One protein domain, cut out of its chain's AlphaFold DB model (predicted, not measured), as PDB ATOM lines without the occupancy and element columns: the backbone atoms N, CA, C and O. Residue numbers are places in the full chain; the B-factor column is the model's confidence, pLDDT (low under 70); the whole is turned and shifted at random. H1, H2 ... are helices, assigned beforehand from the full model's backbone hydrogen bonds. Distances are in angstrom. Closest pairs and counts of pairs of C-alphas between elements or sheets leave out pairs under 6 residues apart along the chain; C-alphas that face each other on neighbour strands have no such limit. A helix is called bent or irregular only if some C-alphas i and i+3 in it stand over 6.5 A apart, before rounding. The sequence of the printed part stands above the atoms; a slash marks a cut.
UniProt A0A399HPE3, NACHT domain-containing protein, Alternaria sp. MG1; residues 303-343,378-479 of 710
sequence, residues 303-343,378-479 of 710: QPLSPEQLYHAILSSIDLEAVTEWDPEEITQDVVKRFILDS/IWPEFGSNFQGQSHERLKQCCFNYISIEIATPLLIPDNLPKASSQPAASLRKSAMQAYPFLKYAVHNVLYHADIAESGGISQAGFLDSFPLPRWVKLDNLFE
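AT A GLANCE: This is residues 303 to 343 and 378 to 479 of the 710 residues of the protein "NACHT domain-containing protein" of Alternaria sp. MG1 (UniProt A0A399HPE3). Two long helices, H3 and H5, pack side by side and run opposite ways as the core; H1 crosses H3 on one side, with H2 packed on H1 farther out. On the other side H7 crosses the first part of H5, H4 meets H7 at one end of the whole, and short H6 sits near H5. The printed part has 143 residues with seven named helices, H1 to H7 in chain order, and no named strand; its class is all helix. It is compact, with a radius of gyration of the C-alphas of 16.2 A and spans of 50 by 39 by 25 A.

HOW THE PARTS SIT: Begin with H1, residues 307 to 318, whose residues 307 to 311 alone touch H2, residues 333 to 343. Their closest C-alphas, Tyr 311 and Val 336, are 6.4 A apart, at a steep tilt of 51 degrees, the same way. H1 touches H3, residues 386 to 403, about perpendicular at 87 degrees; look at their closest C-alphas, Ser 316 and Cys 397, 5.4 A apart. H5, residues 438 to 454, is the hub, touching three helices. It touches H3 at a shallow tilt of 34.5 degrees, only just short of steep, opposite ways; their closest C-alphas, Cys 398 and Ala 441, are 4.3 A apart. H4, residues 422 to 434, touches H5 only at the corner, and only just, with 3 pairs of C-alphas within 8 A; the closest are Met 432 and Leu 438, 6.7 A. H7, residues 468 to 478, touches H5 at a steep tilt of 52 degrees, opposite ways, closest at C-alphas Val 442 and Asp 475, 6.3 A. H7 touches H4 at C-alphas Arg 428 and Phe 478, 6.1 A, only just about perpendicular at 72 degrees. H6, residues 460 to 464, is near H5. Every O i to N i+4 pair is within hydrogen-bond range in H2, H3, H4 and H6; H1 has 7 of 8, H5 11 of 13 and H7 6 of 7.

IN THESE COORDINATES: Find C-alpha 307 at (201.721, 187.485, 228.781), where H1 begins; it runs 16.8 A, and H2 runs 15.3 A. H3 starts at C-alpha 386, (221.383, 200.068, 233.202), and spans 25.5 A; H4 spans 18.2 A. H5 spans 24.5 A with a kink of 42 degrees near residue 445, and is irregular: C-alphas 443 and 446 are 7.3 A apart. H6 spans 6.3 A; H7 spans 15.5 A, ending at (207.294, 185.711, 209.099).

THE WHOLE: The farthest C-alphas, Pro 380 and Ser 421, are 51.4 A apart. Residues 344 to 377 are not printed, and C-alphas 343 and 378 are 16.1 A apart across the cut. The links H1 to H2 and H3 to H4 are long. Mean pLDDT of the printed part is 92.8, and no printed residue is under 70.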
ATOM      1  N   GLN A 303     208.368 196.847 221.746       90.44
ATOM      2  CA  GLN A 303     206.921 196.922 221.883       90.44
ATOM      3  C   GLN A 303     206.487 196.086 223.095       90.44
ATOM      4  O   GLN A 303     207.124 195.062 223.369       90.44
ATOM      5  N   PRO A 304     205.404 196.453 223.805       91.44
ATOM      6  CA  PRO A 304     204.910 195.676 224.938       91.44
ATOM      7  C   PRO A 304     204.641 194.212 224.568       91.44
ATOM      8  O   PRO A 304     203.989 193.921 223.561       91.44
ATOM      9  N   LEU A 305     205.112 193.280 225.393       95.00
ATOM     10  CA  LEU A 305     204.923 191.845 225.175       95.00
ATOM     11  C   LEU A 305     203.533 191.387 225.631       95.00
ATOM     12  O   LEU A 305     202.970 191.946 226.575       95.00
ATOM     13  N   SER A 306     202.978 190.360 224.983       95.44
ATOM     14  CA  SER A 306     201.849 189.613 225.556       95.44
ATOM     15  C   SER A 306     202.295 188.810 226.793       95.44
ATOM     16  O   SER A 306     203.500 188.617 226.990       95.44
ATOM     17  N   PRO A 307     201.367 188.332 227.643       95.94
ATOM     18  CA  PRO A 307     201.721 187.485 228.781       95.94
ATOM     19  C   PRO A 307     202.547 186.252 228.384       95.94
ATOM     20  O   PRO A 307     203.569 185.960 228.998       95.94
ATOM     21  N   GLU A 308     202.153 185.574 227.309       95.25
ATOM     22  CA  GLU A 308     202.819 184.374 226.793       95.25
ATOM     23  C   GLU A 308     204.216 184.724 226.276       95.25
ATOM     24  O   GLU A 308     205.194 184.047 226.581       95.25
ATOM     25  N   GLN A 309     204.333 185.835 225.544       96.75
ATOM     26  CA  GLN A 309     205.623 186.328 225.074       96.75
ATOM     27  C   GLN A 309     206.570 186.628 226.231       96.75
ATOM     28  O   GLN A 309     207.717 186.200 226.183       96.75
ATOM     29  N   LEU A 310     206.103 187.328 227.270       97.19
ATOM     30  CA  LEU A 310     206.934 187.665 228.426       97.19
ATOM     31  C   LEU A 310     207.362 186.419 229.208       97.19
ATOM     32  O   LEU A 310     208.514 186.336 229.624       97.19
ATOM     33  N   TYR A 311     206.457 185.455 229.385       95.69
ATOM     34  CA  TYR A 311     206.756 184.175 230.027       95.69
ATOM     35  C   TYR A 311     207.929 183.468 229.336       95.69
ATOM     36  O   TYR A 311     208.958 183.212 229.960       95.69
ATOM     37  N   HIS A 312     207.821 183.251 228.023       95.06
ATOM     38  CA  HIS A 312     208.873 182.595 227.244       95.06
ATOM     39  C   HIS A 312     210.150 183.438 227.131       95.06
ATOM     40  O   HIS A 312     211.250 182.886 227.119       95.06
ATOM     41  N   ALA A 313     210.029 184.767 227.090       96.31
ATOM     42  CA  ALA A 313     211.179 185.660 227.059       96.31
ATOM     43  C   ALA A 313     212.008 185.576 228.350       96.31
ATOM     44  O   ALA A 313     213.235 185.540 228.285       96.31
ATOM     45  N   ILE A 314     211.357 185.497 229.515       95.25
ATOM     46  CA  ILE A 314     212.033 185.318 230.807       95.25
ATOM     47  C   ILE A 314     212.673 183.924 230.887       95.25
ATOM     48  O   ILE A 314     213.851 183.818 231.230       95.25
ATOM     49  N   LEU A 315     211.944 182.865 230.511       92.00
ATOM     50  CA  LEU A 315     212.471 181.495 230.535       92.00
ATOM     51  C   LEU A 315     213.715 181.320 229.662       92.00
ATOM     52  O   LEU A 315     214.667 180.687 230.103       92.00
ATOM     53  N   SER A 316     213.767 181.965 228.492       91.88
ATOM     54  CA  SER A 316     214.906 181.874 227.561       91.88
ATOM     55  C   SER A 316     216.273 182.265 228.146       91.88
ATOM     56  O   SER A 316     217.309 181.956 227.555       91.88
ATOM     57  N   SER A 317     216.290 182.943 229.298       88.50
ATOM     58  CA  SER A 317     217.511 183.308 230.020       88.50
ATOM     59  C   SER A 317     217.680 182.603 231.367       88.50
ATOM     60  O   SER A 317     218.783 182.668 231.907       88.50
ATOM     61  N   ILE A 318     216.634 182.000 231.933       86.81
ATOM     62  CA  ILE A 318     216.680 181.381 233.272       86.81
ATOM     63  C   ILE A 318     216.773 179.860 233.172       86.81
ATOM     64  O   ILE A 318     217.507 179.248 233.938       86.81
ATOM     65  N   ASP A 319     216.051 179.268 232.224       84.50
ATOM     66  CA  ASP A 319     215.974 177.827 232.021       84.50
ATOM     67  C   ASP A 319     215.726 177.549 230.533       84.50
ATOM     68  O   ASP A 319     214.589 177.480 230.063       84.50
ATOM     69  N   LEU A 320     216.818 177.475 229.764       84.25
ATOM     70  CA  LEU A 320     216.746 177.270 228.317       84.25
ATOM     71  C   LEU A 320     216.249 175.861 227.960       84.25
ATOM     72  O   LEU A 320     215.627 175.690 226.914       84.25
ATOM     73  N   GLU A 321     216.488 174.871 228.825       84.19
ATOM     74  CA  GLU A 321     216.033 173.489 228.629       84.19
ATOM     75  C   GLU A 321     214.507 173.381 228.735       84.19
ATOM     76  O   GLU A 321     213.892 172.592 228.019       84.19
ATOM     77  N   ALA A 322     213.880 174.234 229.551       82.50
ATOM     78  CA  ALA A 322     212.428 174.336 229.653       82.50
ATOM     79  C   ALA A 322     211.753 175.039 228.457       82.50
ATOM     80  O   ALA A 322     210.522 175.103 228.402       82.50
ATOM     81  N   VAL A 323     212.507 175.596 227.500       84.44
ATOM     82  CA  VAL A 323     211.915 176.262 226.331       84.44
ATOM     83  C   VAL A 323     211.586 175.243 225.239       84.44
ATOM     84  O   VAL A 323     212.334 175.044 224.282       84.44
ATOM     85  N   THR A 324     210.420 174.622 225.379       85.69
ATOM     86  CA  THR A 324     209.845 173.656 224.436       85.69
ATOM     87  C   THR A 324     208.655 174.247 223.668       85.69
ATOM     88  O   THR A 324     208.322 175.428 223.814       85.69
ATOM     89  N   GLU A 325     208.035 173.438 222.803       89.19
ATOM     90  CA  GLU A 325     206.748 173.778 222.189       89.19
ATOM     91  C   GLU A 325     205.701 174.061 223.276       89.19
ATOM     92  O   GLU A 325     205.550 173.300 224.233       89.19
ATOM     93  N   TRP A 326     205.000 175.187 223.144       91.00
ATOM     94  CA  TRP A 326     204.005 175.610 224.115       91.00
ATOM     95  C   TRP A 326     202.738 174.764 224.011       91.00
ATOM     96  O   TRP A 326     201.994 174.853 223.033       91.00
ATOM     97  N   ASP A 327     202.460 174.020 225.078       90.25
ATOM     98  CA  ASP A 327     201.172 173.377 225.299       90.25
ATOM     99  C   ASP A 327     200.274 174.264 226.193       90.25
ATOM    100  O   ASP A 327     200.571 174.455 227.379       90.25
ATOM    101  N   PRO A 328     199.173 174.833 225.662       88.94
ATOM    102  CA  PRO A 328     198.247 175.645 226.445       88.94
ATOM    103  C   PRO A 328     197.409 174.838 227.453       88.94
ATOM    104  O   PRO A 328     196.778 175.457 228.318       88.94
ATOM    105  N   GLU A 329     197.369 173.503 227.358       90.69
ATOM    106  CA  GLU A 329     196.707 172.632 228.338       90.69
ATOM    107  C   GLU A 329     197.569 172.454 229.598       90.69
ATOM    108  O   GLU A 329     197.046 172.535 230.712       90.69
ATOM    109  N   GLU A 330     198.888 172.308 229.440       89.44
ATOM    110  CA  GLU A 330     199.834 172.258 230.564       89.44
ATOM    111  C   GLU A 330     200.130 173.660 231.119       89.44
ATOM    112  O   GLU A 330     199.962 173.941 232.314       89.44
ATOM    113  N   ILE A 331     200.525 174.586 230.241       92.38
ATOM    114  CA  ILE A 331     200.881 175.965 230.585       92.38
ATOM    115  C   ILE A 331     199.696 176.866 230.243       92.38
ATOM    116  O   ILE A 331     199.681 177.622 229.267       92.38
ATOM    117  N   THR A 332     198.677 176.780 231.093       93.81
ATOM    118  CA  THR A 332     197.452 177.575 230.953       93.81
ATOM    119  C   THR A 332     197.700 179.078 231.141       93.81
ATOM    120  O   THR A 332     198.642 179.518 231.805       93.81
ATOM    121  N   GLN A 333     196.767 179.897 230.647       90.56
ATOM    122  CA  GLN A 333     196.719 181.351 230.881       90.56
ATOM    123  C   GLN A 333     196.883 181.743 232.362       90.56
ATOM    124  O   GLN A 333     197.523 182.747 232.679       90.56
ATOM    125  N   ASP A 334     196.318 180.961 233.284       90.25
ATOM    126  CA  ASP A 334     196.396 181.239 234.720       90.25
ATOM    127  C   ASP A 334     197.757 180.865 235.317       90.25
ATOM    128  O   ASP A 334     198.197 181.484 236.289       90.25
ATOM    129  N   VAL A 335     198.455 179.876 234.749       94.19
ATOM    130  CA  VAL A 335     199.863 179.597 235.079       94.19
ATOM    131  C   VAL A 335     200.732 180.774 234.640       94.19
ATOM    132  O   VAL A 335     201.450 181.331 235.470       94.19
ATOM    133  N   VAL A 336     200.586 181.232 233.393       94.69
ATOM    134  CA  VAL A 336     201.332 182.381 232.845       94.69
ATOM    135  C   VAL A 336     201.115 183.645 233.684       94.69
ATOM    136  O   VAL A 336     202.071 184.312 234.081       94.69
ATOM    137  N   LYS A 337     199.862 183.967 234.031       90.69
ATOM    138  CA  LYS A 337     199.546 185.136 234.872       90.69
ATOM    139  C   LYS A 337     200.145 185.026 236.271       90.69
ATOM    140  O   LYS A 337     200.653 186.025 236.779       90.69
ATOM    141  N   ARG A 338     200.110 183.841 236.892       92.81
ATOM    142  CA  ARG A 338     200.747 183.607 238.198       92.81
ATOM    143  C   ARG A 338     202.263 183.761 238.118       92.81
ATOM    144  O   ARG A 338     202.826 184.409 238.991       92.81
ATOM    145  N   PHE A 339     202.893 183.250 237.062       93.75
ATOM    146  CA  PHE A 339     204.329 183.398 236.832       93.75
ATOM    147  C   PHE A 339     204.745 184.868 236.693       93.75
ATOM    148  O   PHE A 339     205.698 185.301 237.335       93.75
ATOM    149  N   ILE A 340     204.015 185.664 235.903       94.38
ATOM    150  CA  ILE A 340     204.295 187.102 235.738       94.38
ATOM    151  C   ILE A 340     204.063 187.857 237.050       94.38
ATOM    152  O   ILE A 340     204.847 188.737 237.411       94.38
ATOM    153  N   LEU A 341     202.994 187.522 237.779       91.06
ATOM    154  CA  LEU A 341     202.707 188.124 239.079       91.06
ATOM    155  C   LEU A 341     203.829 187.833 240.083       91.06
ATOM    156  O   LEU A 341     204.233 188.737 240.810       91.06
ATOM    157  N   ASP A 342     204.336 186.601 240.112       90.88
ATOM    158  CA  ASP A 342     205.444 186.198 240.979       90.88
ATOM    159  C   ASP A 342     206.753 186.887 240.569       90.88
ATOM    160  O   ASP A 342     207.352 187.602 241.375       90.88
ATOM    161  N   SER A 343     207.107 186.802 239.283       93.06
ATOM    162  CA  SER A 343     208.320 187.407 238.720       93.06
ATOM    163  C   SER A 343     208.361 188.916 238.946       93.06
ATOM    164  O   SER A 343     209.395 189.460 239.294       93.06
ATOM    165  N   ILE A 378     218.657 200.524 243.310       87.00
ATOM    166  CA  ILE A 378     218.062 199.217 243.663       87.00
ATOM    167  C   ILE A 378     219.013 198.081 243.295       87.00
ATOM    168  O   ILE A 378     219.183 197.148 244.078       87.00
ATOM    169  N   TRP A 379     219.649 198.185 242.128       87.81
ATOM    170  CA  TRP A 379     220.587 197.205 241.596       87.81
ATOM    171  C   TRP A 379     221.901 197.886 241.180       87.81
ATOM    172  O   TRP A 379     222.137 198.112 239.987       87.81
ATOM    173  N   PRO A 380     222.767 198.237 242.155       85.81
ATOM    174  CA  PRO A 380     224.037 198.916 241.899       85.81
ATOM    175  C   PRO A 380     224.988 198.131 240.991       85.81
ATOM    176  O   PRO A 380     225.857 198.729 240.360       85.81
ATOM    177  N   GLU A 381     224.826 196.809 240.900       83.50
ATOM    178  CA  GLU A 381     225.627 195.935 240.040       83.50
ATOM    179  C   GLU A 381     225.522 196.274 238.546       83.50
ATOM    180  O   GLU A 381     226.452 195.992 237.797       83.50
ATOM    181  N   PHE A 382     224.440 196.935 238.118       76.75
ATOM    182  CA  PHE A 382     224.280 197.406 236.740       76.75
ATOM    183  C   PHE A 382     224.890 198.804 236.511       76.75
ATOM    184  O   PHE A 382     224.865 199.324 235.395       76.75
ATOM    185  N   GLY A 383     225.469 199.426 237.543       75.25
ATOM    186  CA  GLY A 383     226.156 200.714 237.449       75.25
ATOM    187  C   GLY A 383     225.287 201.842 236.876       75.25
ATOM    188  O   GLY A 383     224.076 201.895 237.087       75.25
ATOM    189  N   SER A 384     225.917 202.769 236.150       81.19
ATOM    190  CA  SER A 384     225.233 203.883 235.470       81.19
ATOM    191  C   SER A 384     224.621 203.501 234.119       81.19
ATOM    192  O   SER A 384     223.783 204.236 233.605       81.19
ATOM    193  N   ASN A 385     225.004 202.356 233.545       88.25
ATOM    194  CA  ASN A 385     224.576 201.922 232.214       88.25
ATOM    195  C   ASN A 385     223.513 200.815 232.273       88.25
ATOM    196  O   ASN A 385     223.627 199.767 231.632       88.25
ATOM    197  N   PHE A 386     222.462 201.044 233.061       90.50
ATOM    198  CA  PHE A 386     221.383 200.068 233.202       90.50
ATOM    199  C   PHE A 386     220.700 199.780 231.861       90.50
ATOM    200  O   PHE A 386     220.371 198.632 231.569       90.50
ATOM    201  N   GLN A 387     220.485 200.810 231.036       91.88
ATOM    202  CA  GLN A 387     219.805 200.659 229.752       91.88
ATOM    203  C   GLN A 387     220.617 199.800 228.778       91.88
ATOM    204  O   GLN A 387     220.074 198.817 228.276       91.88
ATOM    205  N   GLY A 388     221.903 200.104 228.560       94.38
ATOM    206  CA  GLY A 388     222.760 199.303 227.683       94.38
ATOM    207  C   GLY A 388     222.810 197.843 228.129       94.38
ATOM    208  O   GLY A 388     222.545 196.945 227.334       94.38
ATOM    209  N   GLN A 389     223.026 197.597 229.427       94.19
ATOM    210  CA  GLN A 389     223.085 196.235 229.982       94.19
ATOM    211  C   GLN A 389     221.749 195.500 229.893       94.19
ATOM    212  O   GLN A 389     221.711 194.287 229.685       94.19
ATOM    213  N   SER A 390     220.639 196.228 230.020       95.25
ATOM    214  CA  SER A 390     219.315 195.656 229.805       95.25
ATOM    215  C   SER A 390     219.158 195.215 228.362       95.25
ATOM    216  O   SER A 390     218.804 194.066 228.129       95.25
ATOM    217  N   HIS A 391     219.474 196.077 227.398       97.88
ATOM    218  CA  HIS A 391     219.393 195.733 225.981       97.88
ATOM    219  C   HIS A 391     220.326 194.572 225.604       97.88
ATOM    220  O   HIS A 391     219.891 193.693 224.866       97.88
ATOM    221  N   GLU A 392     221.519 194.477 226.194       97.44
ATOM    222  CA  GLU A 392     222.405 193.316 226.039       97.44
ATOM    223  C   GLU A 392     221.748 192.018 226.538       97.44
ATOM    224  O   GLU A 392     221.731 191.003 225.836       97.44
ATOM    225  N   ARG A 393     221.120 192.050 227.721       96.00
ATOM    226  CA  ARG A 393     220.423 190.883 228.283       96.00
ATOM    227  C   ARG A 393     219.165 190.518 227.488       96.00
ATOM    228  O   ARG A 393     218.913 189.336 227.258       96.00
ATOM    229  N   LEU A 394     218.398 191.508 227.020       98.12
ATOM    230  CA  LEU A 394     217.229 191.293 226.156       98.12
ATOM    231  C   LEU A 394     217.642 190.709 224.796       98.12
ATOM    232  O   LEU A 394     217.002 189.774 224.311       98.12
ATOM    233  N   LYS A 395     218.749 191.192 224.217       98.00
ATOM    234  CA  LYS A 395     219.373 190.616 223.019       98.00
ATOM    235  C   LYS A 395     219.752 189.162 223.252       98.00
ATOM    236  O   LYS A 395     219.426 188.329 222.411       98.00
ATOM    237  N   GLN A 396     220.365 188.833 224.391       96.81
ATOM    238  CA  GLN A 396     220.725 187.451 224.716       96.81
ATOM    239  C   GLN A 396     219.496 186.541 224.824       96.81
ATOM    240  O   GLN A 396     219.509 185.439 224.288       96.81
ATOM    241  N   CYS A 397     218.407 187.012 225.438       96.81
ATOM    242  CA  CYS A 397     217.136 186.282 225.477       96.81
ATOM    243  C   CYS A 397     216.611 185.997 224.058       96.81
ATOM    244  O   CYS A 397     216.275 184.861 223.726       96.81
ATOM    245  N   CYS A 398     216.575 187.018 223.190       97.56
ATOM    246  CA  CYS A 398     216.171 186.843 221.794       97.56
ATOM    247  C   CYS A 398     217.083 185.854 221.060       97.56
ATOM    248  O   CYS A 398     216.586 184.966 220.372       97.56
ATOM    249  N   PHE A 399     218.398 185.988 221.234       96.12
ATOM    250  CA  PHE A 399     219.403 185.140 220.603       96.12
ATOM    251  C   PHE A 399     219.285 183.673 221.033       96.12
ATOM    252  O   PHE A 399     219.268 182.777 220.187       96.12
ATOM    253  N   ASN A 400     219.136 183.422 222.334       94.38
ATOM    254  CA  ASN A 400     218.902 182.085 222.871       94.38
ATOM    255  C   ASN A 400     217.642 181.482 222.252       94.38
ATOM    256  O   ASN A 400     217.672 180.358 221.762       94.38
ATOM    257  N   TYR A 401     216.556 182.256 222.194       94.00
ATOM    258  CA  TYR A 401     215.274 181.772 221.695       94.00
ATOM    259  C   TYR A 401     215.297 181.415 220.199       94.00
ATOM    260  O   TYR A 401     214.753 180.388 219.805       94.00
ATOM    261  N   ILE A 402     215.957 182.215 219.350       93.06
ATOM    262  CA  ILE A 402     216.102 181.889 217.914       93.06
ATOM    263  C   ILE A 402     217.059 180.712 217.662       93.06
ATOM    264  O   ILE A 402     217.026 180.100 216.589       93.06
ATOM    265  N   SER A 403     217.905 180.386 218.641       91.44
ATOM    266  CA  SER A 403     218.877 179.293 218.561       91.44
ATOM    267  C   SER A 403     218.285 177.927 218.926       91.44
ATOM    268  O   SER A 403     218.886 176.909 218.598       91.44
ATOM    269  N   ILE A 404     217.093 177.883 219.531       89.12
ATOM    270  CA  ILE A 404     216.392 176.635 219.878       89.12
ATOM    271  C   ILE A 404     215.989 175.881 218.616       89.12
ATOM    272  O   ILE A 404     215.540 176.487 217.645       89.12
ATOM    273  N   GLU A 405     216.093 174.554 218.623       83.81
ATOM    274  CA  GLU A 405     215.699 173.731 217.483       83.81
ATOM    275  C   GLU A 405     214.174 173.682 217.304       83.81
ATOM    276  O   GLU A 405     213.471 172.921 217.960       83.81
ATOM    277  N   ILE A 406     213.669 174.508 216.384       82.94
ATOM    278  CA  ILE A 406     212.237 174.613 216.076       82.94
ATOM    279  C   ILE A 406     211.857 174.042 214.706       82.94
ATOM    280  O   ILE A 406     210.671 173.890 214.417       82.94
ATOM    281  N   ALA A 407     212.828 173.761 213.830       75.56
ATOM    282  CA  ALA A 407     212.531 173.364 212.456       75.56
ATOM    283  C   ALA A 407     211.915 171.963 212.402       75.56
ATOM    284  O   ALA A 407     210.942 171.758 211.675       75.56
ATOM    285  N   THR A 408     212.441 171.040 213.210       78.50
ATOM    286  CA  THR A 408     211.936 169.664 213.295       78.50
ATOM    287  C   THR A 408     210.522 169.592 213.897       78.50
ATOM    288  O   THR A 408     209.654 169.027 213.230       78.50
ATOM    289  N   PRO A 409     210.222 170.206 215.066       81.56
ATOM    290  CA  PRO A 409     208.864 170.200 215.625       81.56
ATOM    291  C   PRO A 409     207.819 170.854 214.710       81.56
ATOM    292  O   PRO A 409     206.725 170.327 214.528       81.56
ATOM    293  N   LEU A 410     208.166 171.975 214.068       83.94
ATOM    294  CA  LEU A 410     207.246 172.721 213.201       83.94
ATOM    295  C   LEU A 410     207.191 172.215 211.755       83.94
ATOM    296  O   LEU A 410     206.451 172.787 210.949       83.94
ATOM    297  N   LEU A 411     207.980 171.191 211.407       85.75
ATOM    298  CA  LEU A 411     208.135 170.683 210.041       85.75
ATOM    299  C   LEU A 411     208.422 171.813 209.032       85.75
ATOM    300  O   LEU A 411     207.816 171.875 207.958       85.75
ATOM    301  N   ILE A 412     209.318 172.745 209.386       86.50
ATOM    302  CA  ILE A 412     209.669 173.868 208.505       86.50
ATOM    303  C   ILE A 412     210.420 173.304 207.293       86.50
ATOM    304  O   ILE A 412     211.534 172.802 207.462       86.50
ATOM    305  N   PRO A 413     209.868 173.413 206.069       87.56
ATOM    306  CA  PRO A 413     210.529 172.888 204.884       87.56
ATOM    307  C   PRO A 413     211.826 173.654 204.604       87.56
ATOM    308  O   PRO A 413     211.979 174.813 205.000       87.56
ATOM    309  N   ASP A 414     212.749 173.028 203.876       85.06
ATOM    310  CA  ASP A 414     213.968 173.703 203.417       85.06
ATOM    311  C   ASP A 414     213.632 174.903 202.534       85.06
ATOM    312  O   ASP A 414     214.134 176.000 202.758       85.06
ATOM    313  N   ASN A 415     212.682 174.715 201.615       89.56
ATOM    314  CA  ASN A 415     212.123 175.785 200.804       89.56
ATOM    315  C   ASN A 415     210.770 176.214 201.363       89.56
ATOM    316  O   ASN A 415     209.801 175.449 201.349       89.56
ATOM    317  N   LEU A 416     210.686 177.460 201.828       93.31
ATOM    318  CA  LEU A 416     209.433 178.001 202.337       93.31
ATOM    319  C   LEU A 416     208.379 178.086 201.221       93.31
ATOM    320  O   LEU A 416     208.685 178.500 200.100       93.31
ATOM    321  N   PRO A 417     207.102 177.781 201.517       94.81
ATOM    322  CA  PRO A 417     206.023 178.036 200.575       94.81
ATOM    323  C   PRO A 417     205.951 179.532 200.242       94.81
ATOM    324  O   PRO A 417     206.338 180.383 201.053       94.81
ATOM    325  N   LYS A 418     205.395 179.859 199.066       95.44
ATOM    326  CA  LYS A 418     205.181 181.245 198.623       95.44
ATOM    327  C   LYS A 418     204.548 182.071 199.748       95.44
ATOM    328  O   LYS A 418     203.524 181.663 200.295       95.44
ATOM    329  N   ALA A 419     205.119 183.222 200.086       94.00
ATOM    330  CA  ALA A 419     204.811 184.020 201.273       94.00
ATOM    331  C   ALA A 419     203.319 184.359 201.408       94.00
ATOM    332  O   ALA A 419     202.764 184.353 202.515       94.00
ATOM    333  N   SER A 420     202.671 184.604 200.265       93.31
ATOM    334  CA  SER A 420     201.254 184.954 200.149       93.31
ATOM    335  C   SER A 420     200.307 183.747 200.117       93.31
ATOM    336  O   SER A 420     199.100 183.930 199.992       93.31
ATOM    337  N   SER A 421     200.827 182.518 200.142       96.62
ATOM    338  CA  SER A 421     200.027 181.295 200.045       96.62
ATOM    339  C   SER A 421     199.419 180.892 201.393       96.62
ATOM    340  O   SER A 421     199.946 181.220 202.460       96.62
ATOM    341  N   GLN A 422     198.322 180.133 201.343       96.69
ATOM    342  CA  GLN A 422     197.676 179.601 202.542       96.69
ATOM    343  C   GLN A 422     198.601 178.679 203.365       96.69
ATOM    344  O   GLN A 422     198.629 178.850 204.582       96.69
ATOM    345  N   PRO A 423     199.417 177.780 202.766       96.00
ATOM    346  CA  PRO A 423     200.402 177.003 203.522       96.00
ATOM    347  C   PRO A 423     201.387 177.868 204.320       96.00
ATOM    348  O   PRO A 423     201.635 177.584 205.487       96.00
ATOM    349  N   ALA A 424     201.889 178.968 203.740       95.19
ATOM    350  CA  ALA A 424     202.768 179.899 204.455       95.19
ATOM    351  C   ALA A 424     202.049 180.595 205.621       95.19
ATOM    352  O   ALA A 424     202.619 180.781 206.694       95.19
ATOM    353  N   ALA A 425     200.782 180.977 205.427       96.25
ATOM    354  CA  ALA A 425     199.972 181.579 206.482       96.25
ATOM    355  C   ALA A 425     199.712 180.608 207.642       96.25
ATOM    356  O   ALA A 425     199.837 181.016 208.798       96.25
ATOM    357  N   SER A 426     199.406 179.344 207.339       96.06
ATOM    358  CA  SER A 426     199.248 178.287 208.339       96.06
ATOM    359  C   SER A 426     200.550 178.032 209.092       96.06
ATOM    360  O   SER A 426     200.531 178.052 210.317       96.06
ATOM    361  N   LEU A 427     201.683 177.904 208.393       95.44
ATOM    362  CA  LEU A 427     202.987 177.670 209.022       95.44
ATOM    363  C   LEU A 427     203.381 178.811 209.973       95.44
ATOM    364  O   LEU A 427     203.769 178.559 211.109       95.44
ATOM    365  N   ARG A 428     203.200 180.076 209.559       95.75
ATOM    366  CA  ARG A 428     203.401 181.240 210.442       95.75
ATOM    367  C   ARG A 428     202.530 181.174 211.689       95.75
ATOM    368  O   ARG A 428     202.990 181.513 212.775       95.75
ATOM    369  N   LYS A 429     201.256 180.806 211.523       95.50
ATOM    370  CA  LYS A 429     200.310 180.704 212.634       95.50
ATOM    371  C   LYS A 429     200.744 179.608 213.606       95.50
ATOM    372  O   LYS A 429     200.835 179.905 214.789       95.50
ATOM    373  N   SER A 430     201.076 178.419 213.107       94.50
ATOM    374  CA  SER A 430     201.588 177.313 213.920       94.50
ATOM    375  C   SER A 430     202.858 177.711 214.668       94.50
ATOM    376  O   SER A 430     202.921 177.530 215.875       94.50
ATOM    377  N   ALA A 431     203.815 178.366 214.002       94.44
ATOM    378  CA  ALA A 431     205.040 178.844 214.645       94.44
ATOM    379  C   ALA A 431     204.767 179.837 215.789       94.44
ATOM    380  O   ALA A 431     205.368 179.725 216.850       94.44
ATOM    381  N   MET A 432     203.837 180.785 215.611       93.69
ATOM    382  CA  MET A 432     203.457 181.731 216.675       93.69
ATOM    383  C   MET A 432     202.631 181.088 217.797       93.69
ATOM    384  O   MET A 432     202.583 181.642 218.890       93.69
ATOM    385  N   GLN A 433     201.945 179.975 217.527       92.69
ATOM    386  CA  GLN A 433     201.185 179.233 218.533       92.69
ATOM    387  C   GLN A 433     202.098 178.328 219.360       92.69
ATOM    388  O   GLN A 433     201.999 178.348 220.574       92.69
ATOM    389  N   ALA A 434     203.015 177.605 218.722       93.50
ATOM    390  CA  ALA A 434     203.982 176.743 219.394       93.50
ATOM    391  C   ALA A 434     205.087 177.539 220.110       93.50
ATOM    392  O   ALA A 434     205.555 177.137 221.167       93.50
ATOM    393  N   TYR A 435     205.497 178.687 219.555       94.94
ATOM    394  CA  TYR A 435     206.588 179.508 220.090       94.94
ATOM    395  C   TYR A 435     206.187 180.993 220.143       94.94
ATOM    396  O   TYR A 435     206.576 181.787 219.275       94.94
ATOM    397  N   PRO A 436     205.414 181.416 221.165       94.75
ATOM    398  CA  PRO A 436     204.822 182.758 221.236       94.75
ATOM    399  C   PRO A 436     205.815 183.919 221.118       94.75
ATOM    400  O   PRO A 436     205.490 184.976 220.561       94.75
ATOM    401  N   PHE A 437     207.037 183.734 221.624       96.38
ATOM    402  CA  PHE A 437     208.079 184.763 221.633       96.38
ATOM    403  C   PHE A 437     208.915 184.806 220.340       96.38
ATOM    404  O   PHE A 437     209.580 185.809 220.080       96.38
ATOM    405  N   LEU A 438     208.818 183.791 219.470       96.00
ATOM    406  CA  LEU A 438     209.716 183.605 218.323       96.00
ATOM    407  C   LEU A 438     209.749 184.814 217.395       96.00
ATOM    408  O   LEU A 438     210.811 185.339 217.078       96.00
ATOM    409  N   LYS A 439     208.572 185.291 216.987       96.81
ATOM    410  CA  LYS A 439     208.467 186.425 216.064       96.81
ATOM    411  C   LYS A 439     209.070 187.702 216.653       96.81
ATOM    412  O   LYS A 439     209.697 188.471 215.933       96.81
ATOM    413  N   TYR A 440     208.862 187.943 217.951       97.50
ATOM    414  CA  TYR A 440     209.475 189.091 218.611       97.50
ATOM    415  C   TYR A 440     210.998 188.931 218.626       97.50
ATOM    416  O   TYR A 440     211.698 189.868 218.249       97.50
ATOM    417  N   ALA A 441     211.495 187.754 219.018       97.69
ATOM    418  CA  ALA A 441     212.920 187.468 219.109       97.69
ATOM    419  C   ALA A 441     213.643 187.659 217.767       97.69
ATOM    420  O   ALA A 441     214.639 188.376 217.714       97.69
ATOM    421  N   VAL A 442     213.099 187.100 216.682       97.06
ATOM    422  CA  VAL A 442     213.659 187.225 215.325       97.06
ATOM    423  C   VAL A 442     213.746 188.691 214.905       97.06
ATOM    424  O   VAL A 442     214.830 189.162 214.573       97.06
ATOM    425  N   HIS A 443     212.644 189.439 214.989       96.50
ATOM    426  CA  HIS A 443     212.613 190.818 214.494       96.50
ATOM    427  C   HIS A 443     213.358 191.827 215.384       96.50
ATOM    428  O   HIS A 443     213.665 192.919 214.917       96.50
ATOM    429  N   ASN A 444     213.615 191.519 216.663       97.88
ATOM    430  CA  ASN A 444     214.153 192.499 217.617       97.88
ATOM    431  C   ASN A 444     215.527 192.143 218.196       97.88
ATOM    432  O   ASN A 444     216.064 192.946 218.958       97.88
ATOM    433  N   VAL A 445     216.131 191.003 217.841       98.31
ATOM    434  CA  VAL A 445     217.491 190.667 218.301       98.31
ATOM    435  C   VAL A 445     218.511 191.731 217.873       98.31
ATOM    436  O   VAL A 445     219.276 192.208 218.706       98.31
ATOM    437  N   LEU A 446     218.453 192.180 216.612       98.31
ATOM    438  CA  LEU A 446     219.333 193.228 216.080       98.31
ATOM    439  C   LEU A 446     218.983 194.614 216.637       98.31
ATOM    440  O   LEU A 446     219.880 195.403 216.899       98.31
ATOM    441  N   TYR A 447     217.704 194.893 216.913       98.06
ATOM    442  CA  TYR A 447     217.306 196.124 217.607       98.06
ATOM    443  C   TYR A 447     217.913 196.201 219.013       98.06
ATOM    444  O   TYR A 447     218.478 197.221 219.396       98.06
ATOM    445  N   HIS A 448     217.806 195.126 219.800       98.50
ATOM    446  CA  HIS A 448     218.371 195.113 221.144       98.50
ATOM    447  C   HIS A 448     219.905 195.182 221.116       98.50
ATOM    448  O   HIS A 448     220.468 195.917 221.920       98.50
ATOM    449  N   ALA A 449     220.562 194.511 220.164       98.62
ATOM    450  CA  ALA A 449     222.002 194.649 219.946       98.62
ATOM    451  C   ALA A 449     222.398 196.101 219.612       98.62
ATOM    452  O   ALA A 449     223.324 196.636 220.212       98.62
ATOM    453  N   ASP A 450     221.670 196.773 218.717       98.62
ATOM    454  CA  ASP A 450     221.981 198.147 218.297       98.62
ATOM    455  C   ASP A 450     221.906 199.159 219.445       98.62
ATOM    456  O   ASP A 450     222.800 199.987 219.616       98.62
ATOM    457  N   ILE A 451     220.879 199.049 220.292       98.12
ATOM    458  CA  ILE A 451     220.761 199.909 221.474       98.12
ATOM    459  C   ILE A 451     221.820 199.558 222.534       98.12
ATOM    460  O   ILE A 451     222.288 200.452 223.239       98.12
ATOM    461  N   ALA A 452     222.228 198.290 222.651       98.12
ATOM    462  CA  ALA A 452     223.324 197.897 223.540       98.12
ATOM    463  C   ALA A 452     224.666 198.503 223.084       98.12
ATOM    464  O   ALA A 452     225.375 199.076 223.914       98.12
ATOM    465  N   GLU A 453     224.960 198.469 221.778       98.25
ATOM    466  CA  GLU A 453     226.126 199.131 221.169       98.25
ATOM    467  C   GLU A 453     226.098 200.641 221.435       98.25
ATOM    468  O   GLU A 453     227.068 201.202 221.944       98.25
ATOM    469  N   SER A 454     224.950 201.294 221.202       97.06
ATOM    470  CA  SER A 454     224.753 202.715 221.525       97.06
ATOM    471  C   SER A 454     224.959 203.023 223.011       97.06
ATOM    472  O   SER A 454     225.351 204.135 223.359       97.06
ATOM    473  N   GLY A 455     224.672 202.061 223.889       95.12
ATOM    474  CA  GLY A 455     224.917 202.144 225.324       95.12
ATOM    475  C   GLY A 455     226.376 201.897 225.717       95.12
ATOM    476  O   GLY A 455     226.671 201.899 226.907       95.12
ATOM    477  N   GLY A 456     227.293 201.659 224.776       95.56
ATOM    478  CA  GLY A 456     228.704 201.374 225.053       95.56
ATOM    479  C   GLY A 456     229.002 199.910 225.393       95.56
ATOM    480  O   GLY A 456     230.039 199.628 225.995       95.56
ATOM    481  N   ILE A 457     228.108 198.975 225.049       96.62
ATOM    482  CA  ILE A 457     228.358 197.530 225.157       96.62
ATOM    483  C   ILE A 457     228.656 196.977 223.769       96.62
ATOM    484  O   ILE A 457     227.737 196.765 222.980       96.62
ATOM    485  N   SER A 458     229.936 196.713 223.506       97.12
ATOM    486  CA  SER A 458     230.394 196.268 222.189       97.12
ATOM    487  C   SER A 458     229.710 194.977 221.727       97.12
ATOM    488  O   SER A 458     229.689 193.970 222.435       97.12
ATOM    489  N   GLN A 459     229.211 195.011 220.497       97.88
ATOM    490  CA  GLN A 459     228.544 193.940 219.769       97.88
ATOM    491  C   GLN A 459     229.428 193.345 218.670       97.88
ATOM    492  O   GLN A 459     228.960 192.480 217.938       97.88
ATOM    493  N   ALA A 460     230.701 193.740 218.553       95.62
ATOM    494  CA  ALA A 460     231.597 193.239 217.505       95.62
ATOM    495  C   ALA A 460     231.646 191.696 217.470       95.62
ATOM    496  O   ALA A 460     231.367 191.088 216.440       95.62
ATOM    497  N   GLY A 461     231.847 191.045 218.624       95.69
ATOM    498  CA  GLY A 461     231.840 189.576 218.702       95.69
ATOM    499  C   GLY A 461     230.473 188.938 218.417       95.69
ATOM    500  O   GLY A 461     230.399 187.807 217.931       95.69
ATOM    501  N   PHE A 462     229.377 189.653 218.690       96.75
ATOM    502  CA  PHE A 462     228.037 189.209 218.311       96.75
ATOM    503  C   PHE A 462     227.833 189.278 216.791       96.75
ATOM    504  O   PHE A 462     227.292 188.335 216.224       96.75
ATOM    505  N   LEU A 463     228.304 190.340 216.129       96.81
ATOM    506  CA  LEU A 463     228.241 190.478 214.670       96.81
ATOM    507  C   LEU A 463     229.061 189.394 213.960       96.81
ATOM    508  O   LEU A 463     228.566 188.793 213.009       96.81
ATOM    509  N   ASP A 464     230.258 189.087 214.467       93.94
ATOM    510  CA  ASP A 464     231.135 188.049 213.906       93.94
ATOM    511  C   ASP A 464     230.526 186.641 213.995       93.94
ATOM    512  O   ASP A 464     230.745 185.796 213.127       93.94
ATOM    513  N   SER A 465     229.762 186.376 215.057       93.94
ATOM    514  CA  SER A 465     229.170 185.062 215.339       93.94
ATOM    515  C   SER A 465     227.683 184.967 214.983       93.94
ATOM    516  O   SER A 465     227.049 183.941 215.248       93.94
ATOM    517  N   PHE A 466     227.107 186.012 214.380       95.88
ATOM    518  CA  PHE A 466     225.677 186.070 214.111       95.88
ATOM    519  C   PHE A 466     225.252 184.973 213.113       95.88
ATOM    520  O   PHE A 466     225.773 184.919 211.996       95.88
ATOM    521  N   PRO A 467     224.280 184.102 213.455       95.12
ATOM    522  CA  PRO A 467     223.874 182.968 212.629       95.12
ATOM    523  C   PRO A 467     222.949 183.420 211.491       95.12
ATOM    524  O   PRO A 467     221.772 183.053 211.438       95.12
ATOM    525  N   LEU A 468     223.486 184.223 210.568       95.69
ATOM    526  CA  LEU A 468     222.733 184.887 209.504       95.69
ATOM    527  C   LEU A 468     221.867 183.924 208.669       95.69
ATOM    528  O   LEU A 468     220.677 184.208 208.547       95.69
ATOM    529  N   PRO A 469     222.354 182.764 208.176       94.44
ATOM    530  CA  PRO A 469     221.519 181.864 207.370       94.44
ATOM    531  C   PRO A 469     220.293 181.347 208.132       94.44
ATOM    532  O   PRO A 469     219.184 181.269 207.600       94.44
ATOM    533  N   ARG A 470     220.474 181.035 209.421       93.19
ATOM    534  CA  ARG A 470     219.377 180.594 210.286       93.19
ATOM    535  C   ARG A 470     218.395 181.732 210.532       93.19
ATOM    536  O   ARG A 470     217.189 181.523 210.421       93.19
ATOM    537  N   TRP A 471     218.901 182.921 210.856       95.38
ATOM    538  CA  TRP A 471     218.065 184.094 211.088       95.38
ATOM    539  C   TRP A 471     217.237 184.442 209.843       95.38
ATOM    540  O   TRP A 471     216.030 184.616 209.968       95.38
ATOM    541  N   VAL A 472     217.833 184.419 208.644       95.56
ATOM    542  CA  VAL A 472     217.144 184.679 207.364       95.56
ATOM    543  C   VAL A 472     216.003 183.692 207.130       95.56
ATOM    544  O   VAL A 472     214.900 184.104 206.771       95.56
ATOM    545  N   LYS A 473     216.209 182.394 207.400       94.25
ATOM    546  CA  LYS A 473     215.137 181.386 207.304       94.25
ATOM    547  C   LYS A 473     213.959 181.719 208.231       94.25
ATOM    548  O   LYS A 473     212.802 181.563 207.832       94.25
ATOM    549  N   LEU A 474     214.239 182.192 209.447       94.62
ATOM    550  CA  LEU A 474     213.220 182.572 210.432       94.62
ATOM    551  C   LEU A 474     212.540 183.909 210.115       94.62
ATOM    552  O   LEU A 474     211.339 184.047 210.330       94.62
ATOM    553  N   ASP A 475     213.267 184.884 209.589       95.81
ATOM    554  CA  ASP A 475     212.706 186.166 209.162       95.81
ATOM    555  C   ASP A 475     211.785 185.977 207.942       95.81
ATOM    556  O   ASP A 475     210.604 186.344 207.959       95.81
ATOM    557  N   ASN A 476     212.253 185.222 206.940       96.12
ATOM    558  CA  ASN A 476     211.477 184.853 205.753       96.12
ATOM    559  C   ASN A 476     210.219 184.032 206.071       96.12
ATOM    560  O   ASN A 476     209.234 184.082 205.314       96.12
ATOM    561  N   LEU A 477     210.233 183.271 207.172       95.75
ATOM    562  CA  LEU A 477     209.052 182.578 207.678       95.75
ATOM    563  C   LEU A 477     207.948 183.591 207.999       95.75
ATOM    564  O   LEU A 477     206.805 183.371 207.595       95.75
ATOM    565  N   PHE A 478     208.269 184.704 208.667       96.00
ATOM    566  CA  PHE A 478     207.294 185.711 209.099       96.00
ATOM    567  C   PHE A 478     206.960 186.779 208.048       96.00
ATOM    568  O   PHE A 478     205.887 187.392 208.154       96.00
ATOM    569  N   GLU A 479     207.784 186.957 207.013       94.94
ATOM    570  CA  GLU A 479     207.491 187.863 205.898       94.94
ATOM    571  C   GLU A 479     206.297 187.364 205.056       94.94
ATOM    572  O   GLU A 479     206.149 186.186 204.705       94.94
TER     573      GLU A 479